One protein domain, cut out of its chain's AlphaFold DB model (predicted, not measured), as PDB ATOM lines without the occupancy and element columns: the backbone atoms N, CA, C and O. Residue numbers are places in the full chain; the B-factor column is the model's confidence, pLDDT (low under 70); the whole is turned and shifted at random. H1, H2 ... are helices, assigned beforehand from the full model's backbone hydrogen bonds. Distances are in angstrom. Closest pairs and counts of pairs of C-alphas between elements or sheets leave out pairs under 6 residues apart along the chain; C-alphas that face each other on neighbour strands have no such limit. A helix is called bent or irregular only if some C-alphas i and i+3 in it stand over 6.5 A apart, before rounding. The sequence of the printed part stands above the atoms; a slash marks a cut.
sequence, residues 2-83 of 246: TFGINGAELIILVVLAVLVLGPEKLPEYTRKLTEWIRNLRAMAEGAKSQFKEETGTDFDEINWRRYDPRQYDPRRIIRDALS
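AT A GLANCE: This is residues 2 to 83 of the 246 residues of the protein "Sec-independent protein translocase protein TatB" of Citricoccus sp. SGAir0253 (UniProt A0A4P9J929). The model is a flat, open frame with an empty middle: the short helix H1 meets the long helix H2 near the start of H2 in a V-shaped corner, and from the far end of H2 a long link without a named helix leads away, on the side of H2 where H1 lies, to the small helix H3. H3 touches neither of the other helices, and residues 61 to 83, the later part of the link with H3, stand free. The printed part has 82 residues with three named helices, in the order H1, H2, H3, and no named strand; the class is all helix. The whole is extended, with a radius of gyration of the C-alphas of 20.9 A, and its C-alphas span 58 by 39 by 14 A.

HOW THE PARTS SIT: H1, residues 7 to 21, is joined to H2, residues 25 to 55, by a tight link of 3 residues. The two are close but not clearly touching, with 1 pair of C-alphas within 8 A, those of Val 18 and Leu 26, 6.9 A apart. They run opposite ways at a steep tilt of 64 degrees, and their centres are 26.7 A apart. Residues 27 to 47 of H2 stand free, as do residues 6 to 12, of which 7 to 12 belong to H1. H3, residues 74 to 83, is apart from H2 and apart from H1. In H1, H2 and H3 every pair of O i and N i+4 is within hydrogen-bond range.

IN THESE COORDINATES: H1 begins at C-alpha 7, at (-21.747, 30.181, -38.414), and measures 21.0 A from first to last C-alpha. H2, the longest helix with 31 residues, begins at C-alpha 25, at (-21.920, 49.080, -24.177), and measures 44.3 A from Lys 25 to Thr 55. H3 measures 14.4 A from Pro 74 to its last C-alpha, that of Ser 83, at (14.593, 9.371, -48.163). None of the three is bent.

THE WHOLE: The two C-alphas farthest apart are those of Glu 24 and Ser 83, at 61.4 A, while the first and last printed C-alphas, those of Thr 2 and Ser 83, are 31.3 A apart. The printed part has no cut. The link from H2 to H3 is long, with 18 residues, 56 to 73, whose C-alphas lie 12 to 26 A from the mean of all C-alphas. The mean pLDDT of the printed part is 79.6; H1 has a mean of 94, H2 of 90 and H3 of 66. Confidence is low, under 70, in 31 residues: 2 to 4, 55 to 78 and 80 to 83.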
ATOM      1  N   THR A   2     -10.094  21.414 -33.908       53.28
ATOM      2  CA  THR A   2     -10.282  22.691 -34.611       53.28
ATOM      3  C   THR A   2     -11.649  23.241 -34.230       53.28
ATOM      4  O   THR A   2     -12.600  22.464 -34.198       53.28
ATOM      5  N   PHE A   3     -11.722  24.531 -33.900       69.00
ATOM      6  CA  PHE A   3     -12.912  25.234 -33.411       69.00
ATOM      7  C   PHE A   3     -14.192  24.776 -34.126       69.00
ATOM      8  O   PHE A   3     -14.403  25.085 -35.295       69.00
ATOM      9  N   GLY A   4     -15.021  24.002 -33.421       69.38
ATOM     10  CA  GLY A   4     -16.259  23.409 -33.932       69.38
ATOM     11  C   GLY A   4     -17.424  24.393 -34.021       69.38
ATOM     12  O   GLY A   4     -18.563  23.964 -33.939       69.38
ATOM     13  N   ILE A   5     -17.139  25.691 -34.151       80.81
ATOM     14  CA  ILE A   5     -18.145  26.752 -34.151       80.81
ATOM     15  C   ILE A   5     -18.697  26.878 -35.568       80.81
ATOM     16  O   ILE A   5     -18.007  27.332 -36.485       80.81
ATOM     17  N   ASN A   6     -19.949  26.471 -35.752       88.12
ATOM     18  CA  ASN A   6     -20.693  26.743 -36.981       88.12
ATOM     19  C   ASN A   6     -21.067  28.241 -37.045       88.12
ATOM     20  O   ASN A   6     -21.214  28.892 -36.012       88.12
ATOM     21  N   GLY A   7     -21.272  28.802 -38.242       90.88
ATOM     22  CA  GLY A   7     -21.747  30.181 -38.414       90.88
ATOM     23  C   GLY A   7     -23.032  30.485 -37.628       90.88
ATOM     24  O   GLY A   7     -23.159  31.572 -37.072       90.88
ATOM     25  N   ALA A   8     -23.940  29.512 -37.498       92.75
ATOM     26  CA  ALA A   8     -25.128  29.649 -36.647       92.75
ATOM     27  C   ALA A   8     -24.776  29.791 -35.153       92.75
ATOM     28  O   ALA A   8     -25.355  30.609 -34.443       92.75
ATOM     29  N   GLU A   9     -23.792  29.029 -34.684       91.19
ATOM     30  CA  GLU A   9     -23.315  29.044 -33.299       91.19
ATOM     31  C   GLU A   9     -22.575  30.348 -32.974       91.19
ATOM     32  O   GLU A   9     -22.738  30.907 -31.891       91.19
ATOM     33  N   LEU A  10     -21.840  30.902 -33.945       93.69
ATOM     34  CA  LEU A  10     -21.224  32.223 -33.826       93.69
ATOM     35  C   LEU A  10     -22.276  33.325 -33.655       93.69
ATOM     36  O   LEU A  10     -22.098  34.202 -32.815       93.69
ATOM     37  N   ILE A  11     -23.388  33.273 -34.398       95.31
ATOM     38  CA  ILE A  11     -24.493  34.230 -34.222       95.31
ATOM     39  C   ILE A  11     -25.082  34.118 -32.813       95.31
ATOM     40  O   ILE A  11     -25.288  35.140 -32.162       95.31
ATOM     41  N   ILE A  12     -25.302  32.895 -32.317       95.38
ATOM     42  CA  ILE A  12     -25.798  32.669 -30.951       95.38
ATOM     43  C   ILE A  12     -24.838  33.276 -29.919       95.38
ATOM     44  O   ILE A  12     -25.288  33.963 -29.004       95.38
ATOM     45  N   LEU A  13     -23.524  33.096 -30.086       93.88
ATOM     46  CA  LEU A  13     -22.517  33.690 -29.201       93.88
ATOM     47  C   LEU A  13     -22.523  35.219 -29.241       93.88
ATOM     48  O   LEU A  13     -22.404  35.850 -28.194       93.88
ATOM     49  N   VAL A  14     -22.688  35.824 -30.419       93.69
ATOM     50  CA  VAL A  14     -22.785  37.286 -30.546       93.69
ATOM     51  C   VAL A  14     -24.030  37.803 -29.832       93.69
ATOM     52  O   VAL A  14     -23.930  38.751 -29.058       93.69
ATOM     53  N   VAL A  15     -25.187  37.167 -30.029       95.38
ATOM     54  CA  VAL A  15     -26.423  37.544 -29.327       95.38
ATOM     55  C   VAL A  15     -26.249  37.398 -27.816       95.38
ATOM     56  O   VAL A  15     -26.611  38.303 -27.068       95.38
ATOM     57  N   LEU A  16     -25.632  36.308 -27.355       95.44
ATOM     58  CA  LEU A  16     -25.358  36.097 -25.937       95.44
ATOM     59  C   LEU A  16     -24.417  37.171 -25.376       95.44
ATOM     60  O   LEU A  16     -24.678  37.715 -24.307       95.44
ATOM     61  N   ALA A  17     -23.365  37.532 -26.111       93.81
ATOM     62  CA  ALA A  17     -22.446  38.596 -25.722       93.81
ATOM     63  C   ALA A  17     -23.154  39.959 -25.626       93.81
ATOM     64  O   ALA A  17     -22.911  40.703 -24.679       93.81
ATOM     65  N   VAL A  18     -24.068  40.265 -26.556       94.56
ATOM     66  CA  VAL A  18     -24.907  41.476 -26.519       94.56
ATOM     67  C   VAL A  18     -25.807  41.492 -25.289       94.56
ATOM     68  O   VAL A  18     -25.959  42.538 -24.669       94.56
ATOM     69  N   LEU A  19     -26.396  40.355 -24.919       94.88
ATOM     70  CA  LEU A  19     -27.279  40.271 -23.756       94.88
ATOM     71  C   LEU A  19     -26.513  40.392 -22.435       94.88
ATOM     72  O   LEU A  19     -26.950  41.120 -21.551       94.88
ATOM     73  N   VAL A  20     -25.372  39.711 -22.305       94.50
ATOM     74  CA  VAL A  20     -24.561  39.714 -21.075       94.50
ATOM     75  C   VAL A  20     -23.883  41.066 -20.851       94.50
ATOM     76  O   VAL A  20     -23.837  41.551 -19.724       94.50
ATOM     77  N   LEU A  21     -23.350  41.679 -21.911       91.00
ATOM     78  CA  LEU A  21     -22.631  42.953 -21.824       91.00
ATOM     79  C   LEU A  21     -23.558  44.176 -21.954       91.00
ATOM     80  O   LEU A  21     -23.206  45.270 -21.518       91.00
ATOM     81  N   GLY A  22     -24.733  43.990 -22.559       92.69
ATOM     82  CA  GLY A  22     -25.691  45.036 -22.905       92.69
ATOM     83  C   GLY A  22     -25.441  45.640 -24.303       92.69
ATOM     84  O   GLY A  22     -24.297  45.958 -24.652       92.69
ATOM     85  N   PRO A  23     -26.497  45.873 -25.112       91.00
ATOM     86  CA  PRO A  23     -26.363  46.411 -26.472       91.00
ATOM     87  C   PRO A  23     -25.805  47.836 -26.510       91.00
ATOM     88  O   PRO A  23     -25.198  48.229 -27.503       91.00
ATOM     89  N   GLU A  24     -25.962  48.601 -25.431       91.38
ATOM     90  CA  GLU A  24     -25.487  49.985 -25.356       91.38
ATOM     91  C   GLU A  24     -23.969  50.083 -25.147       91.38
ATOM     92  O   GLU A  24     -23.340  51.042 -25.590       91.38
ATOM     93  N   LYS A  25     -23.353  49.073 -24.519       90.31
ATOM     94  CA  LYS A  25     -21.920  49.080 -24.177       90.31
ATOM     95  C   LYS A  25     -21.030  48.524 -25.287       90.31
ATOM     96  O   LYS A  25     -19.907  48.992 -25.474       90.31
ATOM     97  N   LEU A  26     -21.532  47.578 -26.083       91.25
ATOM     98  CA  LEU A  26     -20.818  47.024 -27.239       91.25
ATOM     99  C   LEU A  26     -20.282  48.061 -28.241       91.25
ATOM    100  O   LEU A  26     -19.102  47.967 -28.594       91.25
ATOM    101  N   PRO A  27     -21.070  49.044 -28.722       88.38
ATOM    102  CA  PRO A  27     -20.562  50.036 -29.663       88.38
ATOM    103  C   PRO A  27     -19.488  50.922 -29.030       88.38
ATOM    104  O   PRO A  27     -18.544  51.307 -29.717       88.38
ATOM    105  N   GLU A  28     -19.579  51.205 -27.730       91.25
ATOM    106  CA  GLU A  28     -18.567  51.975 -27.006       91.25
ATOM    107  C   GLU A  28     -17.222  51.226 -26.953       91.25
ATOM    108  O   GLU A  28     -16.178  51.791 -27.280       91.25
ATOM    109  N   TYR A  29     -17.238  49.929 -26.622       91.88
ATOM    110  CA  TYR A  29     -16.026  49.101 -26.601       91.88
ATOM    111  C   TYR A  29     -15.473  48.805 -28.000       91.88
ATOM    112  O   TYR A  29     -14.259  48.801 -28.195       91.88
ATOM    113  N   THR A  30     -16.342  48.622 -28.997       93.81
ATOM    114  CA  THR A  30     -15.922  48.381 -30.387       93.81
ATOM    115  C   THR A  30     -15.210  49.599 -30.968       93.81
ATOM    116  O   THR A  30     -14.249  49.442 -31.720       93.81
ATOM    117  N   ARG A  31     -15.621  50.818 -30.591       95.12
ATOM    118  CA  ARG A  31     -14.914  52.052 -30.967       95.12
ATOM    119  C   ARG A  31     -13.486  52.058 -30.421       95.12
ATOM    120  O   ARG A  31     -12.560  52.204 -31.211       95.12
ATOM    121  N   LYS A  32     -13.307  51.762 -29.127       94.75
ATOM    122  CA  LYS A  32     -11.982  51.670 -28.478       94.75
ATOM    123  C   LYS A  32     -11.096  50.607 -29.138       94.75
ATOM    124  O   LYS A  32      -9.929  50.855 -29.429       94.75
ATOM    125  N   LEU A  33     -11.664  49.438 -29.442       96.19
ATOM    126  CA  LEU A  33     -10.952  48.378 -30.158       96.19
ATOM    127  C   LEU A  33     -10.571  48.806 -31.581       96.19
ATOM    128  O   LEU A  33      -9.454  48.559 -32.024       96.19
ATOM    129  N   THR A  34     -11.478  49.464 -32.299       95.75
ATOM    130  CA  THR A  34     -11.230  49.927 -33.670       95.75
ATOM    131  C   THR A  34     -10.149  51.002 -33.703       95.75
ATOM    132  O   THR A  34      -9.291  50.979 -34.583       95.75
ATOM    133  N   GLU A  35     -10.150  51.925 -32.745       96.38
ATOM    134  CA  GLU A  35      -9.087  52.918 -32.564       96.38
ATOM    135  C   GLU A  35      -7.742  52.243 -32.284       96.38
ATOM    136  O   GLU A  35      -6.746  52.574 -32.925       96.38
ATOM    137  N   TRP A  36      -7.721  51.225 -31.420       97.50
ATOM    138  CA  TRP A  36      -6.510  50.452 -31.152       97.50
ATOM    139  C   TRP A  36      -5.998  49.719 -32.396       97.50
ATOM    140  O   TRP A  36      -4.815  49.799 -32.713       97.50
ATOM    141  N   ILE A  37      -6.888  49.081 -33.161       96.94
ATOM    142  CA  ILE A  37      -6.542  48.413 -34.423       96.94
ATOM    143  C   ILE A  37      -6.008  49.420 -35.447       96.94
ATOM    144  O   ILE A  37      -5.049  49.122 -36.156       96.94
ATOM    145  N   ARG A  38      -6.595  50.618 -35.534       96.62
ATOM    146  CA  ARG A  38      -6.121  51.683 -36.432       96.62
ATOM    147  C   ARG A  38      -4.730  52.164 -36.042       96.62
ATOM    148  O   ARG A  38      -3.883  52.303 -36.919       96.62
ATOM    149  N   ASN A  39      -4.479  52.353 -34.750       96.25
ATOM    150  CA  ASN A  39      -3.164  52.740 -34.246       96.25
ATOM    151  C   ASN A  39      -2.133  51.633 -34.480       96.25
ATOM    152  O   ASN A  39      -1.034  51.913 -34.950       96.25
ATOM    153  N   LEU A  40      -2.503  50.376 -34.229       96.88
ATOM    154  CA  LEU A  40      -1.655  49.221 -34.503       96.88
ATOM    155  C   LEU A  40      -1.328  49.113 -35.994       96.88
ATOM    156  O   LEU A  40      -0.181  48.866 -36.352       96.88
ATOM    157  N   ARG A  41      -2.311  49.347 -36.870       95.19
ATOM    158  CA  ARG A  41      -2.107  49.372 -38.321       95.19
ATOM    159  C   ARG A  41      -1.164  50.495 -38.741       95.19
ATOM    160  O   ARG A  41      -0.240  50.224 -39.495       95.19
ATOM    161  N   ALA A  42      -1.353  51.711 -38.237       94.44
ATOM    162  CA  ALA A  42      -0.467  52.836 -38.531       94.44
ATOM    163  C   ALA A  42       0.970  52.573 -38.049       94.44
ATOM    164  O   ALA A  42       1.931  52.857 -38.759       94.44
ATOM    165  N   MET A  43       1.121  51.965 -36.869       94.19
ATOM    166  CA  MET A  43       2.420  51.566 -36.325       94.19
ATOM    167  C   MET A  43       3.070  50.451 -37.155       94.19
ATOM    168  O   MET A  43       4.268  50.506 -37.421       94.19
ATOM    169  N   ALA A  44       2.289  49.467 -37.609       93.38
ATOM    170  CA  ALA A  44       2.760  48.398 -38.483       93.38
ATOM    171  C   ALA A  44       3.152  48.918 -39.874       93.38
ATOM    172  O   ALA A  44       4.160  48.481 -40.421       93.38
ATOM    173  N   GLU A  45       2.397  49.864 -40.437       90.88
ATOM    174  CA  GLU A  45       2.720  50.528 -41.705       90.88
ATOM    175  C   GLU A  45       4.002  51.369 -41.579       90.88
ATOM    176  O   GLU A  45       4.871  51.281 -42.447       90.88
ATOM    177  N   GLY A  46       4.179  52.096 -40.469       90.19
ATOM    178  CA  GLY A  46       5.411  52.834 -40.174       90.19
ATOM    179  C   GLY A  46       6.625  51.917 -40.010       90.19
ATOM    180  O   GLY A  46       7.648  52.129 -40.655       90.19
ATOM    181  N   ALA A  47       6.501  50.842 -39.226       88.38
ATOM    182  CA  ALA A  47       7.559  49.844 -39.082       88.38
ATOM    183  C   ALA A  47       7.890  49.171 -40.425       88.38
ATOM    184  O   ALA A  47       9.063  49.027 -40.764       88.38
ATOM    185  N   LYS A  48       6.877  48.820 -41.233       82.19
ATOM    186  CA  LYS A  48       7.064  48.277 -42.588       82.19
ATOM    187  C   LYS A  48       7.851  49.246 -43.477       82.19
ATOM    188  O   LYS A  48       8.702  48.781 -44.229       82.19
ATOM    189  N   SER A  49       7.606  50.558 -43.376       83.44
ATOM    190  CA  SER A  49       8.370  51.589 -44.099       83.44
ATOM    191  C   SER A  49       9.837  51.617 -43.671       83.44
ATOM    192  O   SER A  49      10.715  51.511 -44.520       83.44
ATOM    193  N   GLN A  50      10.106  51.656 -42.361       82.06
ATOM    194  CA  GLN A  50      11.475  51.689 -41.831       82.06
ATOM    195  C   GLN A  50      12.272  50.441 -42.225       82.06
ATOM    196  O   GLN A  50      13.383  50.537 -42.739       82.06
ATOM    197  N   PHE A  51      11.686  49.252 -42.063       75.38
ATOM    198  CA  PHE A  51      12.362  48.026 -42.472       75.38
ATOM    199  C   PHE A  51      12.544  47.933 -43.997       75.38
ATOM    200  O   PHE A  51      13.531  47.352 -44.452       75.38
ATOM    201  N   LYS A  52      11.618  48.486 -44.795       79.56
ATOM    202  CA  LYS A  52      11.739  48.543 -46.260       79.56
ATOM    203  C   LYS A  52      12.923  49.412 -46.685       79.56
ATOM    204  O   LYS A  52      13.673  49.011 -47.572       79.56
ATOM    205  N   GLU A  53      13.094  50.570 -46.056       77.62
ATOM    206  CA  GLU A  53      14.199  51.494 -46.334       77.62
ATOM    207  C   GLU A  53      15.561  50.899 -45.956       77.62
ATOM    208  O   GLU A  53      16.532  51.083 -46.686       77.62
ATOM    209  N   GLU A  54      15.625  50.124 -44.870       72.31
ATOM    210  CA  GLU A  54      16.875  49.520 -44.394       72.31
ATOM    211  C   GLU A  54      17.233  48.193 -45.085       72.31
ATOM    212  O   GLU A  54      18.410  47.885 -45.261       72.31
ATOM    213  N   THR A  55      16.243  47.396 -45.500       66.12
ATOM    214  CA  THR A  55      16.478  46.053 -46.075       66.12
ATOM    215  C   THR A  55      16.406  46.046 -47.608       66.12
ATOM    216  O   THR A  55      16.789  45.064 -48.244       66.12
ATOM    217  N   GLY A  56      15.895  47.115 -48.234       66.62
ATOM    218  CA  GLY A  56      15.763  47.244 -49.694       66.62
ATOM    219  C   GLY A  56      14.832  46.216 -50.359       66.62
ATOM    220  O   GLY A  56      14.663  46.244 -51.573       66.62
ATOM    221  N   THR A  57      14.231  45.315 -49.578       63.12
ATOM    222  CA  THR A  57      13.318  44.258 -50.020       63.12
ATOM    223  C   THR A  57      11.925  44.570 -49.487       63.12
ATOM    224  O   THR A  57      11.735  44.764 -48.285       63.12
ATOM    225  N   ASP A  58      10.939  44.631 -50.378       61.31
ATOM    226  CA  ASP A  58       9.546  44.872 -50.021       61.31
ATOM    227  C   ASP A  58       8.975  43.683 -49.219       61.31
ATOM    228  O   ASP A  58       8.975  42.544 -49.677       61.31
ATOM    229  N   PHE A  59       8.388  43.928 -48.040       59.84
ATOM    230  CA  PHE A  59       7.631  42.897 -47.296       59.84
ATOM    231  C   PHE A  59       6.411  42.363 -48.068       59.84
ATOM    232  O   PHE A  59       5.817  41.365 -47.665       59.84
ATOM    233  N   ASP A  60       6.012  43.030 -49.154       59.84
ATOM    234  CA  ASP A  60       5.002  42.530 -50.093       59.84
ATOM    235  C   ASP A  60       5.542  41.404 -50.994       59.84
ATOM    236  O   ASP A  60       4.786  40.526 -51.410       59.84
ATOM    237  N   GLU A  61       6.857  41.358 -51.233       56.97
ATOM    238  CA  GLU A  61       7.506  40.266 -51.970       56.97
ATOM    239  C   GLU A  61       7.693  39.014 -51.101       56.97
ATOM    240  O   GLU A  61       7.727  37.889 -51.618       56.97
ATOM    241  N   ILE A  62       7.708  39.176 -49.771       56.03
ATOM    242  CA  ILE A  62       7.599  38.066 -48.818       56.03
ATOM    243  C   ILE A  62       6.146  37.589 -48.824       56.03
ATOM    244  O   ILE A  62       5.305  37.948 -48.007       56.03
ATOM    245  N   ASN A  63       5.857  36.761 -49.823       55.03
ATOM    246  CA  ASN A  63       4.593  36.090 -50.057       55.03
ATOM    247  C   ASN A  63       4.122  35.356 -48.785       55.03
ATOM    248  O   ASN A  63       4.489  34.207 -48.540       55.03
ATOM    249  N   TRP A  64       3.234  35.978 -48.009       53.09
ATOM    250  CA  TRP A  64       2.520  35.381 -46.866       53.09
ATOM    251  C   TRP A  64       1.763  34.095 -47.249       53.09
ATOM    252  O   TRP A  64       1.485  33.242 -46.414       53.09
ATOM    253  N   ARG A  65       1.519  33.913 -48.553       56.91
ATOM    254  CA  ARG A  65       0.998  32.700 -49.196       56.91
ATOM    255  C   ARG A  65       1.954  31.499 -49.162       56.91
ATOM    256  O   ARG A  65       1.486  30.372 -49.273       56.91
ATOM    257  N   ARG A  66       3.270  31.710 -49.016       55.38
ATOM    258  CA  ARG A  66       4.256  30.633 -48.791       55.38
ATOM    259  C   ARG A  66       4.377  30.225 -47.321       55.38
ATOM    260  O   ARG A  66       4.880  29.141 -47.056       55.38
ATOM    261  N   TYR A  67       3.897  31.051 -46.392       54.56
ATOM    262  CA  TYR A  67       3.857  30.766 -44.953       54.56
ATOM    263  C   TYR A  67       2.439  30.405 -44.467       54.56
ATOM    264  O   TYR A  67       2.125  30.568 -43.291       54.56
ATOM    265  N   ASP A  68       1.575  29.897 -45.356       59.09
ATOM    266  CA  ASP A  68       0.272  29.350 -44.967       59.09
ATOM    267  C   ASP A  68       0.486  28.082 -44.104       59.09
ATOM    268  O   ASP A  68       1.019  27.083 -44.601       59.09
ATOM    269  N   PRO A  69       0.079  28.079 -42.819       58.16
ATOM    270  CA  PRO A  69       0.314  26.976 -41.886       58.16
ATOM    271  C   PRO A  69      -0.382  25.666 -42.281       58.16
ATOM    272  O   PRO A  69      -0.105  24.625 -41.689       58.16
ATOM    273  N   ARG A  70      -1.268  25.675 -43.287       63.28
ATOM    274  CA  ARG A  70      -1.878  24.452 -43.840       63.28
ATOM    275  C   ARG A  70      -0.971  23.730 -44.839       63.28
ATOM    276  O   ARG A  70      -1.230  22.571 -45.148       63.28
ATOM    277  N   GLN A  71       0.067  24.404 -45.333       61.28
ATOM    278  CA  GLN A  71       1.044  23.874 -46.292       61.28
ATOM    279  C   GLN A  71       2.329  23.363 -45.613       61.28
ATOM    280  O   GLN A  71       3.200  22.813 -46.287       61.28
ATOM    281  N   TYR A  72       2.458  23.489 -44.285       57.91
ATOM    282  CA  TYR A  72       3.466  22.762 -43.507       57.91
ATOM    283  C   TYR A  72       2.994  21.314 -43.360       57.91
ATOM    284  O   TYR A  72       2.436  20.934 -42.335       57.91
ATOM    285  N   ASP A  73       3.110  20.522 -44.426       58.06
ATOM    286  CA  ASP A  73       2.708  19.118 -44.406       58.06
ATOM    287  C   ASP A  73       3.769  18.315 -43.627       58.06
ATOM    288  O   ASP A  73       4.859  18.055 -44.156       58.06
ATOM    289  N   PRO A  74       3.499  17.902 -42.371       65.75
ATOM    290  CA  PRO A  74       4.489  17.230 -41.526       65.75
ATOM    291  C   PRO A  74       4.971  15.915 -42.151       65.75
ATOM    292  O   PRO A  74       6.059  15.429 -41.846       65.75
ATOM    293  N   ARG A  75       4.184  15.345 -43.074       63.66
ATOM    294  CA  ARG A  75       4.528  14.117 -43.791       63.66
ATOM    295  C   ARG A  75       5.648  14.330 -44.803       63.66
ATOM    296  O   ARG A  75       6.395  13.385 -45.046       63.66
ATOM    297  N   ARG A  76       5.790  15.532 -45.379       65.75
ATOM    298  CA  ARG A  76       6.928  15.844 -46.259       65.75
ATOM    299  C   ARG A  76       8.235  15.877 -45.482       65.75
ATOM    300  O   ARG A  76       9.188  15.263 -45.927       65.75
ATOM    301  N   ILE A  77       8.243  16.474 -44.293       62.81
ATOM    302  CA  ILE A  77       9.443  16.578 -43.447       62.81
ATOM    303  C   ILE A  77       9.954  15.190 -43.041       62.81
ATOM    304  O   ILE A  77      11.153  14.936 -43.059       62.81
ATOM    305  N   ILE A  78       9.044  14.261 -42.729       69.19
ATOM    306  CA  ILE A  78       9.406  12.884 -42.362       69.19
ATOM    307  C   ILE A  78       9.890  12.093 -43.581       69.19
ATOM    308  O   ILE A  78      10.818  11.306 -43.459       69.19
ATOM    309  N   ARG A  79       9.283  12.290 -44.758       71.81
ATOM    310  CA  ARG A  79       9.730  11.633 -45.997       71.81
ATOM    311  C   ARG A  79      11.084  12.146 -46.455       71.81
ATOM    312  O   ARG A  79      11.898  11.322 -46.846       71.81
ATOM    313  N   ASP A  80      11.323  13.447 -46.364       68.19
ATOM    314  CA  ASP A  80      12.621  14.043 -46.674       68.19
ATOM    315  C   ASP A  80      13.683  13.500 -45.691       68.19
ATOM    316  O   ASP A  80      14.752  13.088 -46.118       68.19
ATOM    317  N   ALA A  81      13.339  13.320 -44.407       69.19
ATOM    318  CA  ALA A  81      14.228  12.703 -43.413       69.19
ATOM    319  C   ALA A  81      14.445  11.181 -43.577       69.19
ATOM    320  O   ALA A  81      15.442  10.656 -43.089       69.19
ATOM    321  N   LEU A  82      13.520  10.454 -44.214       62.28
ATOM    322  CA  LEU A  82      13.637   9.002 -44.437       62.28
ATOM    323  C   LEU A  82      14.204   8.643 -45.818       62.28
ATOM    324  O   LEU A  82      14.655   7.517 -46.010       62.28
ATOM    325  N   SER A  83      14.129   9.565 -46.781       58.28
ATOM    326  CA  SER A  83      14.593   9.371 -48.163       58.28
ATOM    327  C   SER A  83      16.018   9.874 -48.384       58.28
ATOM    328  O   SER A  83      16.537   9.693 -49.480       58.28
TER     329      SER A  83